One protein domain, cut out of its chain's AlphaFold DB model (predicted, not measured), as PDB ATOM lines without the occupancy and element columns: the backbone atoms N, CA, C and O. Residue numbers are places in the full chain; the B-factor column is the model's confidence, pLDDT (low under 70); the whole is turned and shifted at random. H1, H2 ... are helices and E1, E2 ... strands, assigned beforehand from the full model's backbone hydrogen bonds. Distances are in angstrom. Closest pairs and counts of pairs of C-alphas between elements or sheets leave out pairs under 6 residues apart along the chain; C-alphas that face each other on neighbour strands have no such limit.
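AT A GLANCE: This is residues 14 to 79 of the 80 residues of an uncharacterized protein of Lactococcus garvieae (UniProt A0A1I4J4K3). A strongly twisted sheet of three strands has both helices on one face: H1 runs along the strands, H2 sits by the edge strand E1, and the opposite face has no named helix. The loops of the two hairpins extend past the two ends of the sheet and make the longest axis, while residues 74 to 79, of which 74 to 77 belong to H2, stick out. The printed part has 66 residues, with E1, E2, E3, H1, H2 along the chain, sheet order E1 - E2 - E3, antiparallel, class mixed. It is compact, with a radius of gyration of the C-alphas of 11.8 A and spans of 36 by 25 by 18 A.

HOW THE PARTS SIT: Look first at E2, residues 27 to 33, the inner strand of a meander, each strand the antiparallel neighbour of the one before. E1, residues 14 to 18, forms a hairpin with it: N 17 and O 29 are 2.8 A apart, within hydrogen-bond range. E3, residues 44 to 50, forms the other hairpin with E2, with N 30 and O 46 at 2.8 A. H1, residues 51 to 59, is on the sheet at a height of 9.7 A, over E2 and only just over E1, with 3 C-alphas; on the local plane it stands at 14 degrees to E2. The closest C-alphas of H1 and E2 are those of Phe 51 and Ile 27, 6.5 A. H2, residues 67 to 77, is on the same face, over none of the strands; its closest C-alpha to E1 is that of Ser 69, 5.4 A from Val 16. H1 and H2 are apart. Every O i to N i+4 pair is within range in H1, 6 of 7 in H2.

IN THESE COORDINATES: Find C-alpha 14 at (15.879, 27.160, 87.624), where E1 begins. E2 is 19.8 A long, E3 16.5 A, H2 14.9 A, E1 13.4 A and H1 12.2 A. H2 ends at C-alpha 77, (15.364, 10.178, 90.559).

THE WHOLE: The C-alphas farthest apart, Asn 24 and Lys 37, are 36.8 A apart. The printed part has no cut and no long link. Confidence is low, under 70, at residues 20 to 24 and 73 to 79.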
ATOM      1  N   ILE A  14      16.710  27.921  88.566       89.44
ATOM      2  CA  ILE A  14      15.879  27.160  87.624       89.44
ATOM      3  C   ILE A  14      14.588  26.720  88.311       89.44
ATOM      4  O   ILE A  14      14.616  26.128  89.387       89.44
ATOM      5  N   ASP A  15      13.453  27.015  87.683       89.94
ATOM      6  CA  ASP A  15      12.137  26.542  88.107       89.94
ATOM      7  C   ASP A  15      11.559  25.626  87.035       89.94
ATOM      8  O   ASP A  15      11.530  25.991  85.861       89.94
ATOM      9  N   VAL A  16      11.106  24.437  87.417       87.56
ATOM     10  CA  VAL A  16      10.527  23.470  86.489       87.56
ATOM     11  C   VAL A  16       9.138  23.085  86.942       87.56
ATOM     12  O   VAL A  16       8.914  22.682  88.081       87.56
ATOM     13  N   LYS A  17       8.196  23.164  86.012       86.62
ATOM     14  CA  LYS A  17       6.798  22.822  86.227       86.62
ATOM     15  C   LYS A  17       6.409  21.730  85.255       86.62
ATOM     16  O   LYS A  17       6.745  21.772  84.077       86.62
ATOM     17  N   LYS A  18       5.689  20.725  85.746       82.12
ATOM     18  CA  LYS A  18       5.082  19.728  84.868       82.12
ATOM     19  C   LYS A  18       3.972  20.414  84.077       82.12
ATOM     20  O   LYS A  18       3.077  21.013  84.669       82.12
ATOM     21  N   HIS A  19       4.022  20.308  82.759       78.62
ATOM     22  CA  HIS A  19       2.950  20.799  81.914       78.62
ATOM     23  C   HIS A  19       1.785  19.800  82.009       78.62
ATOM     24  O   HIS A  19       1.963  18.599  81.787       78.62
ATOM     25  N   PHE A  20       0.594  20.274  82.383       65.94
ATOM     26  CA  PHE A  20      -0.619  19.455  82.489       65.94
ATOM     27  C   PHE A  20      -1.204  19.170  81.094       65.94
ATOM     28  O   PHE A  20      -2.337  19.529  80.797       65.94
ATOM     29  N   ALA A  21      -0.426  18.551  80.203       59.19
ATOM     30  CA  ALA A  21      -0.971  17.976  78.977       59.19
ATOM     31  C   ALA A  21      -1.356  16.515  79.223       59.19
ATOM     32  O   ALA A  21      -0.611  15.757  79.840       59.19
ATOM     33  N   THR A  22      -2.507  16.119  78.687       55.69
ATOM     34  CA  THR A  22      -3.133  14.786  78.743       55.69
ATOM     35  C   THR A  22      -2.369  13.696  77.973       55.69
ATOM     36  O   THR A  22      -2.945  12.676  77.603       55.69
ATOM     37  N   SER A  23      -1.077  13.893  77.700       58.56
ATOM     38  CA  SER A  23      -0.256  12.942  76.953       58.56
ATOM     39  C   SER A  23       0.432  11.952  77.893       58.56
ATOM     40  O   SER A  23       0.924  12.327  78.957       58.56
ATOM     41  N   ASN A  24       0.536  10.693  77.458       69.44
ATOM     42  CA  ASN A  24       1.283   9.634  78.150       69.44
ATOM     43  C   ASN A  24       2.785   9.954  78.310       69.44
ATOM     44  O   ASN A  24       3.476   9.283  79.073       69.44
ATOM     45  N   CYS A  25       3.291  10.989  77.629       70.00
ATOM     46  CA  CYS A  25       4.646  11.500  77.787       70.00
ATOM     47  C   CYS A  25       4.639  12.785  78.633       70.00
ATOM     48  O   CYS A  25       4.104  13.802  78.181       70.00
ATOM     49  N   PRO A  26       5.251  12.794  79.833       74.50
ATOM     50  CA  PRO A  26       5.329  14.004  80.637       74.50
ATOM     51  C   PRO A  26       6.216  15.046  79.943       74.50
ATOM     52  O   PRO A  26       7.401  14.809  79.699       74.50
ATOM     53  N   ILE A  27       5.630  16.206  79.658       85.75
ATOM     54  CA  ILE A  27       6.331  17.407  79.200       85.75
ATOM     55  C   ILE A  27       6.393  18.446  80.322       85.75
ATOM     56  O   ILE A  27       5.579  18.430  81.250       85.75
ATOM     57  N   TYR A  28       7.382  19.329  80.251       86.69
ATOM     58  CA  TYR A  28       7.709  20.284  81.304       86.69
ATOM     59  C   TYR A  28       7.878  21.689  80.732       86.69
ATOM     60  O   TYR A  28       8.294  21.865  79.587       86.69
ATOM     61  N   ASP A  29       7.582  22.674  81.566       89.31
ATOM     62  CA  ASP A  29       7.957  24.065  81.369       89.31
ATOM     63  C   ASP A  29       9.116  24.381  82.315       89.31
ATOM     64  O   ASP A  29       9.015  24.171  83.525       89.31
ATOM     65  N   VAL A  30      10.224  24.867  81.768       89.12
ATOM     66  CA  VAL A  30      11.423  25.259  82.511       89.12
ATOM     67  C   VAL A  30      11.619  26.756  82.382       89.12
ATOM     68  O   VAL A  30      11.650  27.284  81.276       89.12
ATOM     69  N   VAL A  31      11.797  27.442  83.505       91.31
ATOM     70  CA  VAL A  31      12.138  28.862  83.547       91.31
ATOM     71  C   VAL A  31      13.528  29.023  84.144       91.31
ATOM     72  O   VAL A  31      13.780  28.598  85.272       91.31
ATOM     73  N   LEU A  32      14.431  29.640  83.384       90.25
ATOM     74  CA  LEU A  32      15.772  30.001  83.837       90.25
ATOM     75  C   LEU A  32      15.809  31.477  84.226       90.25
ATOM     76  O   LEU A  32      15.602  32.358  83.393       90.25
ATOM     77  N   TYR A  33      16.137  31.754  85.480       90.50
ATOM     78  CA  TYR A  33      16.312  33.101  86.010       90.50
ATOM     79  C   TYR A  33      17.800  33.377  86.155       90.50
ATOM     80  O   TYR A  33      18.408  33.006  87.156       90.50
ATOM     81  N   ILE A  34      18.395  34.002  85.142       86.12
ATOM     82  CA  ILE A  34      19.835  34.305  85.113       86.12
ATOM     83  C   ILE A  34      20.187  35.396  86.142       86.12
ATOM     84  O   ILE A  34      21.270  35.401  86.721       86.12
ATOM     85  N   ASN A  35      19.256  36.313  86.413       82.06
ATOM     86  CA  ASN A  35      19.425  37.353  87.419       82.06
ATOM     87  C   ASN A  35      18.579  37.042  88.658       82.06
ATOM     88  O   ASN A  35      17.351  37.039  88.601       82.06
ATOM     89  N   PHE A  36      19.236  36.846  89.801       78.00
ATOM     90  CA  PHE A  36      18.556  36.598  91.075       78.00
ATOM     91  C   PHE A  36      17.618  37.737  91.497       78.00
ATOM     92  O   PHE A  36      16.638  37.477  92.187       78.00
ATOM     93  N   LYS A  37      17.892  38.985  91.089       82.94
ATOM     94  CA  LYS A  37      17.044  40.145  91.418       82.94
ATOM     95  C   LYS A  37      15.714  40.146  90.667       82.94
ATOM     96  O   LYS A  37      14.744  40.710  91.160       82.94
ATOM     97  N   ASP A  38      15.681  39.498  89.508       79.44
ATOM     98  CA  ASP A  38      14.503  39.455  88.645       79.44
ATOM     99  C   ASP A  38      13.650  38.210  88.909       79.44
ATOM    100  O   ASP A  38      12.588  38.055  88.315       79.44
ATOM    101  N   TYR A  39      14.071  37.327  89.819       80.81
ATOM    102  CA  TYR A  39      13.273  36.185  90.255       80.81
ATOM    103  C   TYR A  39      12.095  36.638  91.142       80.81
ATOM    104  O   TYR A  39      12.315  37.414  92.075       80.81
ATOM    105  N   PRO A  40      10.857  36.144  90.936       83.38
ATOM    106  CA  PRO A  40      10.393  35.234  89.881       83.38
ATOM    107  C   PRO A  40       9.721  35.959  88.690       83.38
ATOM    108  O   PRO A  40       8.906  35.370  87.987       83.38
ATOM    109  N   HIS A  41      10.009  37.241  88.475       84.69
ATOM    110  CA  HIS A  41       9.298  38.118  87.541       84.69
ATOM    111  C   HIS A  41       9.751  37.995  86.080       84.69
ATOM    112  O   HIS A  41       8.913  38.076  85.185       84.69
ATOM    113  N   ALA A  42      11.048  37.807  85.820       85.69
ATOM    114  CA  ALA A  42      11.584  37.720  84.462       85.69
ATOM    115  C   ALA A  42      12.631  36.607  84.332       85.69
ATOM    116  O   ALA A  42      13.619  36.556  85.065       85.69
ATOM    117  N   GLY A  43      12.416  35.718  83.364       88.00
ATOM    118  CA  GLY A  43      13.289  34.588  83.077       88.00
ATOM    119  C   GLY A  43      13.073  34.050  81.666       88.00
ATOM    120  O   GLY A  43      12.126  34.425  80.975       88.00
ATOM    121  N   LEU A  44      13.966  33.167  81.234       89.56
ATOM    122  CA  LEU A  44      13.873  32.484  79.946       89.56
ATOM    123  C   LEU A  44      12.993  31.243  80.084       89.56
ATOM    124  O   LEU A  44      13.343  30.323  80.820       89.56
ATOM    125  N   LEU A  45      11.871  31.223  79.367       90.06
ATOM    126  CA  LEU A  45      10.932  30.104  79.343       90.06
ATOM    127  C   LEU A  45      11.266  29.123  78.210       90.06
ATOM    128  O   LEU A  45      11.238  29.480  77.035       90.06
ATOM    129  N   TYR A  46      11.474  27.865  78.577       88.25
ATOM    130  CA  TYR A  46      11.500  26.704  77.696       88.25
ATOM    131  C   TYR A  46      10.233  25.896  77.959       88.25
ATOM    132  O   TYR A  46      10.114  25.242  78.994       88.25
ATOM    133  N   SER A  47       9.262  25.974  77.054       88.25
ATOM    134  CA  SER A  47       7.965  25.312  77.228       88.25
ATOM    135  C   SER A  47       7.884  24.000  76.454       88.25
ATOM    136  O   SER A  47       8.500  23.861  75.398       88.25
ATOM    137  N   LYS A  48       7.084  23.053  76.961       86.69
ATOM    138  CA  LYS A  48       6.806  21.749  76.329       86.69
ATOM    139  C   LYS A  48       8.059  20.909  76.033       86.69
ATOM    140  O   LYS A  48       8.076  20.156  75.060       86.69
ATOM    141  N   ILE A  49       9.085  21.003  76.876       87.75
ATOM    142  CA  ILE A  49      10.313  20.216  76.713       87.75
ATOM    143  C   ILE A  49      10.202  18.851  77.396       87.75
ATOM    144  O   ILE A  49       9.465  18.677  78.373       87.75
ATOM    145  N   LYS A  50      10.922  17.856  76.871       86.62
ATOM    146  CA  LYS A  50      10.923  16.497  77.425       86.62
ATOM    147  C   LYS A  50      11.761  16.432  78.693       86.62
ATOM    148  O   LYS A  50      12.706  17.190  78.884       86.62
ATOM    149  N   PHE A  51      11.469  15.441  79.529       82.12
ATOM    150  CA  PHE A  51      12.224  15.198  80.758       82.12
ATOM    151  C   PHE A  51      13.737  15.043  80.540       82.12
ATOM    152  O   PHE A  51      14.526  15.572  81.318       82.12
ATOM    153  N   GLU A  52      14.146  14.355  79.472       84.25
ATOM    154  CA  GLU A  52      15.561  14.170  79.120       84.25
ATOM    155  C   GLU A  52      16.291  15.500  78.901       84.25
ATOM    156  O   GLU A  52      17.424  15.672  79.342       84.25
ATOM    157  N   GLU A  53      15.624  16.472  78.284       86.56
ATOM    158  CA  GLU A  53      16.186  17.803  78.047       86.56
ATOM    159  C   GLU A  53      16.312  18.578  79.363       86.56
ATOM    160  O   GLU A  53      17.333  19.214  79.622       86.56
ATOM    161  N   VAL A  54      15.325  18.449  80.257       84.19
ATOM    162  CA  VAL A  54      15.393  19.021  81.610       84.19
ATOM    163  C   VAL A  54      16.595  18.465  82.384       84.19
ATOM    164  O   VAL A  54      17.321  19.229  83.023       84.19
ATOM    165  N   LYS A  55      16.853  17.152  82.288       83.56
ATOM    166  CA  LYS A  55      18.027  16.510  82.903       83.56
ATOM    167  C   LYS A  55      19.328  17.102  82.389       83.56
ATOM    168  O   LYS A  55      20.212  17.388  83.189       83.56
ATOM    169  N   GLN A  56      19.438  17.322  81.082       85.38
ATOM    170  CA  GLN A  56      20.629  17.930  80.491       85.38
ATOM    171  C   GLN A  56      20.847  19.362  80.993       85.38
ATOM    172  O   GLN A  56      21.978  19.728  81.297       85.38
ATOM    173  N   ILE A  57      19.784  20.163  81.129       82.12
ATOM    174  CA  ILE A  57      19.873  21.536  81.654       82.12
ATOM    175  C   ILE A  57      20.338  21.533  83.117       82.12
ATOM    176  O   ILE A  57      21.230  22.296  83.485       82.12
ATOM    177  N   LEU A  58      19.774  20.653  83.947       78.94
ATOM    178  CA  LEU A  58      20.141  20.528  85.361       78.94
ATOM    179  C   LEU A  58      21.560  19.969  85.547       78.94
ATOM    180  O   LEU A  58      22.310  20.470  86.384       78.94
ATOM    181  N   ALA A  59      21.959  18.986  84.735       80.56
ATOM    182  CA  ALA A  59      23.281  18.359  84.784       80.56
ATOM    183  C   ALA A  59      24.424  19.331  84.453       80.56
ATOM    184  O   ALA A  59      25.556  19.111  84.877       80.56
ATOM    185  N   GLN A  60      24.142  20.437  83.754       79.69
ATOM    186  CA  GLN A  60      25.136  21.494  83.548       79.69
ATOM    187  C   GLN A  60      25.579  22.156  84.861       79.69
ATOM    188  O   GLN A  60      26.607  22.828  84.868       79.69
ATOM    189  N   GLY A  61      24.812  22.023  85.954       71.94
ATOM    190  CA  GLY A  61      25.169  22.558  87.273       71.94
ATOM    191  C   GLY A  61      25.255  24.087  87.330       71.94
ATOM    192  O   GLY A  61      25.777  24.644  88.291       71.94
ATOM    193  N   LYS A  62      24.759  24.776  86.296       82.38
ATOM    194  CA  LYS A  62      24.826  26.238  86.165       82.38
ATOM    195  C   LYS A  62      23.692  26.953  86.881       82.38
ATOM    196  O   LYS A  62      23.809  28.146  87.108       82.38
ATOM    197  N   PHE A  63      22.607  26.272  87.233       84.62
ATOM    198  CA  PHE A  63      21.440  26.893  87.856       84.62
ATOM    199  C   PHE A  63      21.063  26.149  89.126       84.62
ATOM    200  O   PHE A  63      21.114  24.920  89.168       84.62
ATOM    201  N   LYS A  64      20.669  26.901  90.153       86.44
ATOM    202  CA  LYS A  64      20.163  26.341  91.400       86.44
ATOM    203  C   LYS A  64      18.666  26.038  91.253       86.44
ATOM    204  O   LYS A  64      17.903  26.975  91.013       86.44
ATOM    205  N   PRO A  65      18.219  24.779  91.381       85.69
ATOM    206  CA  PRO A  65      16.798  24.458  91.330       85.69
ATOM    207  C   PRO A  65      16.021  25.087  92.493       85.69
ATOM    208  O   PRO A  65      16.533  25.226  93.603       85.69
ATOM    209  N   THR A  66      14.771  25.488  92.243       86.75
ATOM    210  CA  THR A  66      13.835  25.861  93.318       86.75
ATOM    211  C   THR A  66      13.547  24.644  94.205       86.75
ATOM    212  O   THR A  66      13.585  23.526  93.697       86.75
ATOM    213  N   PRO A  67      13.178  24.802  95.492       84.19
ATOM    214  CA  PRO A  67      12.832  23.659  96.344       84.19
ATOM    215  C   PRO A  67      11.736  22.760  95.750       84.19
ATOM    216  O   PRO A  67      11.778  21.541  95.882       84.19
ATOM    217  N   LEU A  68      10.761  23.344  95.043       79.81
ATOM    218  CA  LEU A  68       9.728  22.579  94.341       79.81
ATOM    219  C   LEU A  68      10.311  21.767  93.176       79.81
ATOM    220  O   LEU A  68       9.972  20.596  93.011       79.81
ATOM    221  N   SER A  69      11.213  22.375  92.403       81.38
ATOM    222  CA  SER A  69      11.966  21.679  91.360       81.38
ATOM    223  C   SER A  69      12.806  20.563  91.973       81.38
ATOM    224  O   SER A  69      12.734  19.430  91.517       81.38
ATOM    225  N   GLU A  70      13.530  20.826  93.061       77.31
ATOM    226  CA  GLU A  70      14.283  19.804  93.789       77.31
ATOM    227  C   GLU A  70      13.392  18.639  94.212       77.31
ATOM    228  O   GLU A  70      13.788  17.497  94.041       77.31
ATOM    229  N   VAL A  71      12.168  18.877  94.684       77.31
ATOM    230  CA  VAL A  71      11.232  17.784  94.983       77.31
ATOM    231  C   VAL A  71      10.852  17.001  93.720       77.31
ATOM    232  O   VAL A  71      10.819  15.772  93.764       77.31
ATOM    233  N   LEU A  72      10.602  17.676  92.595       71.19
ATOM    234  CA  LEU A  72      10.283  17.026  91.319       71.19
ATOM    235  C   LEU A  72      11.445  16.194  90.756       71.19
ATOM    236  O   LEU A  72      11.185  15.188  90.098       71.19
ATOM    237  N   PHE A  73      12.696  16.586  91.013       68.56
ATOM    238  CA  PHE A  73      13.884  15.877  90.529       68.56
ATOM    239  C   PHE A  73      14.445  14.912  91.586       68.56
ATOM    240  O   PHE A  73      14.494  13.713  91.369       68.56
ATOM    241  N   TYR A  74      14.780  15.342  92.795       63.47
ATOM    242  CA  TYR A  74      15.413  14.462  93.782       63.47
ATOM    243  C   TYR A  74      14.504  13.354  94.327       63.47
ATOM    244  O   TYR A  74      14.995  12.247  94.532       63.47
ATOM    245  N   LYS A  75      13.189  13.570  94.508       58.09
ATOM    246  CA  LYS A  75      12.305  12.462  94.933       58.09
ATOM    247  C   LYS A  75      11.996  11.471  93.815       58.09
ATOM    248  O   LYS A  75      11.701  10.318  94.105       58.09
ATOM    249  N   LYS A  76      12.029  11.909  92.555       51.97
ATOM    250  CA  LYS A  76      11.700  11.051  91.409       51.97
ATOM    251  C   LYS A  76      12.908  10.284  90.865       51.97
ATOM    252  O   LYS A  76      12.710   9.235  90.281       51.97
ATOM    253  N   PHE A  77      14.130  10.775  91.088       50.25
ATOM    254  CA  PHE A  77      15.364  10.178  90.559       50.25
ATOM    255  C   PHE A  77      16.071   9.224  91.529       50.25
ATOM    256  O   PHE A  77      17.004   8.548  91.123       50.25
ATOM    257  N   GLN A  78      15.670   9.164  92.802       46.09
ATOM    258  CA  GLN A  78      16.173   8.136  93.727       46.09
ATOM    259  C   GLN A  78      15.385   6.817  93.654       46.09
ATOM    260  O   GLN A  78      15.724   5.874  94.362       46.09
ATOM    261  N   GLY A  79      14.319   6.764  92.847       46.03
ATOM    262  CA  GLY A  79      13.430   5.606  92.731       46.03
ATOM    263  C   GLY A  79      13.488   4.866  91.391       46.03
ATOM    264  O   GLY A  79      12.700   3.941  91.220       46.03
TER     265      GLY A  79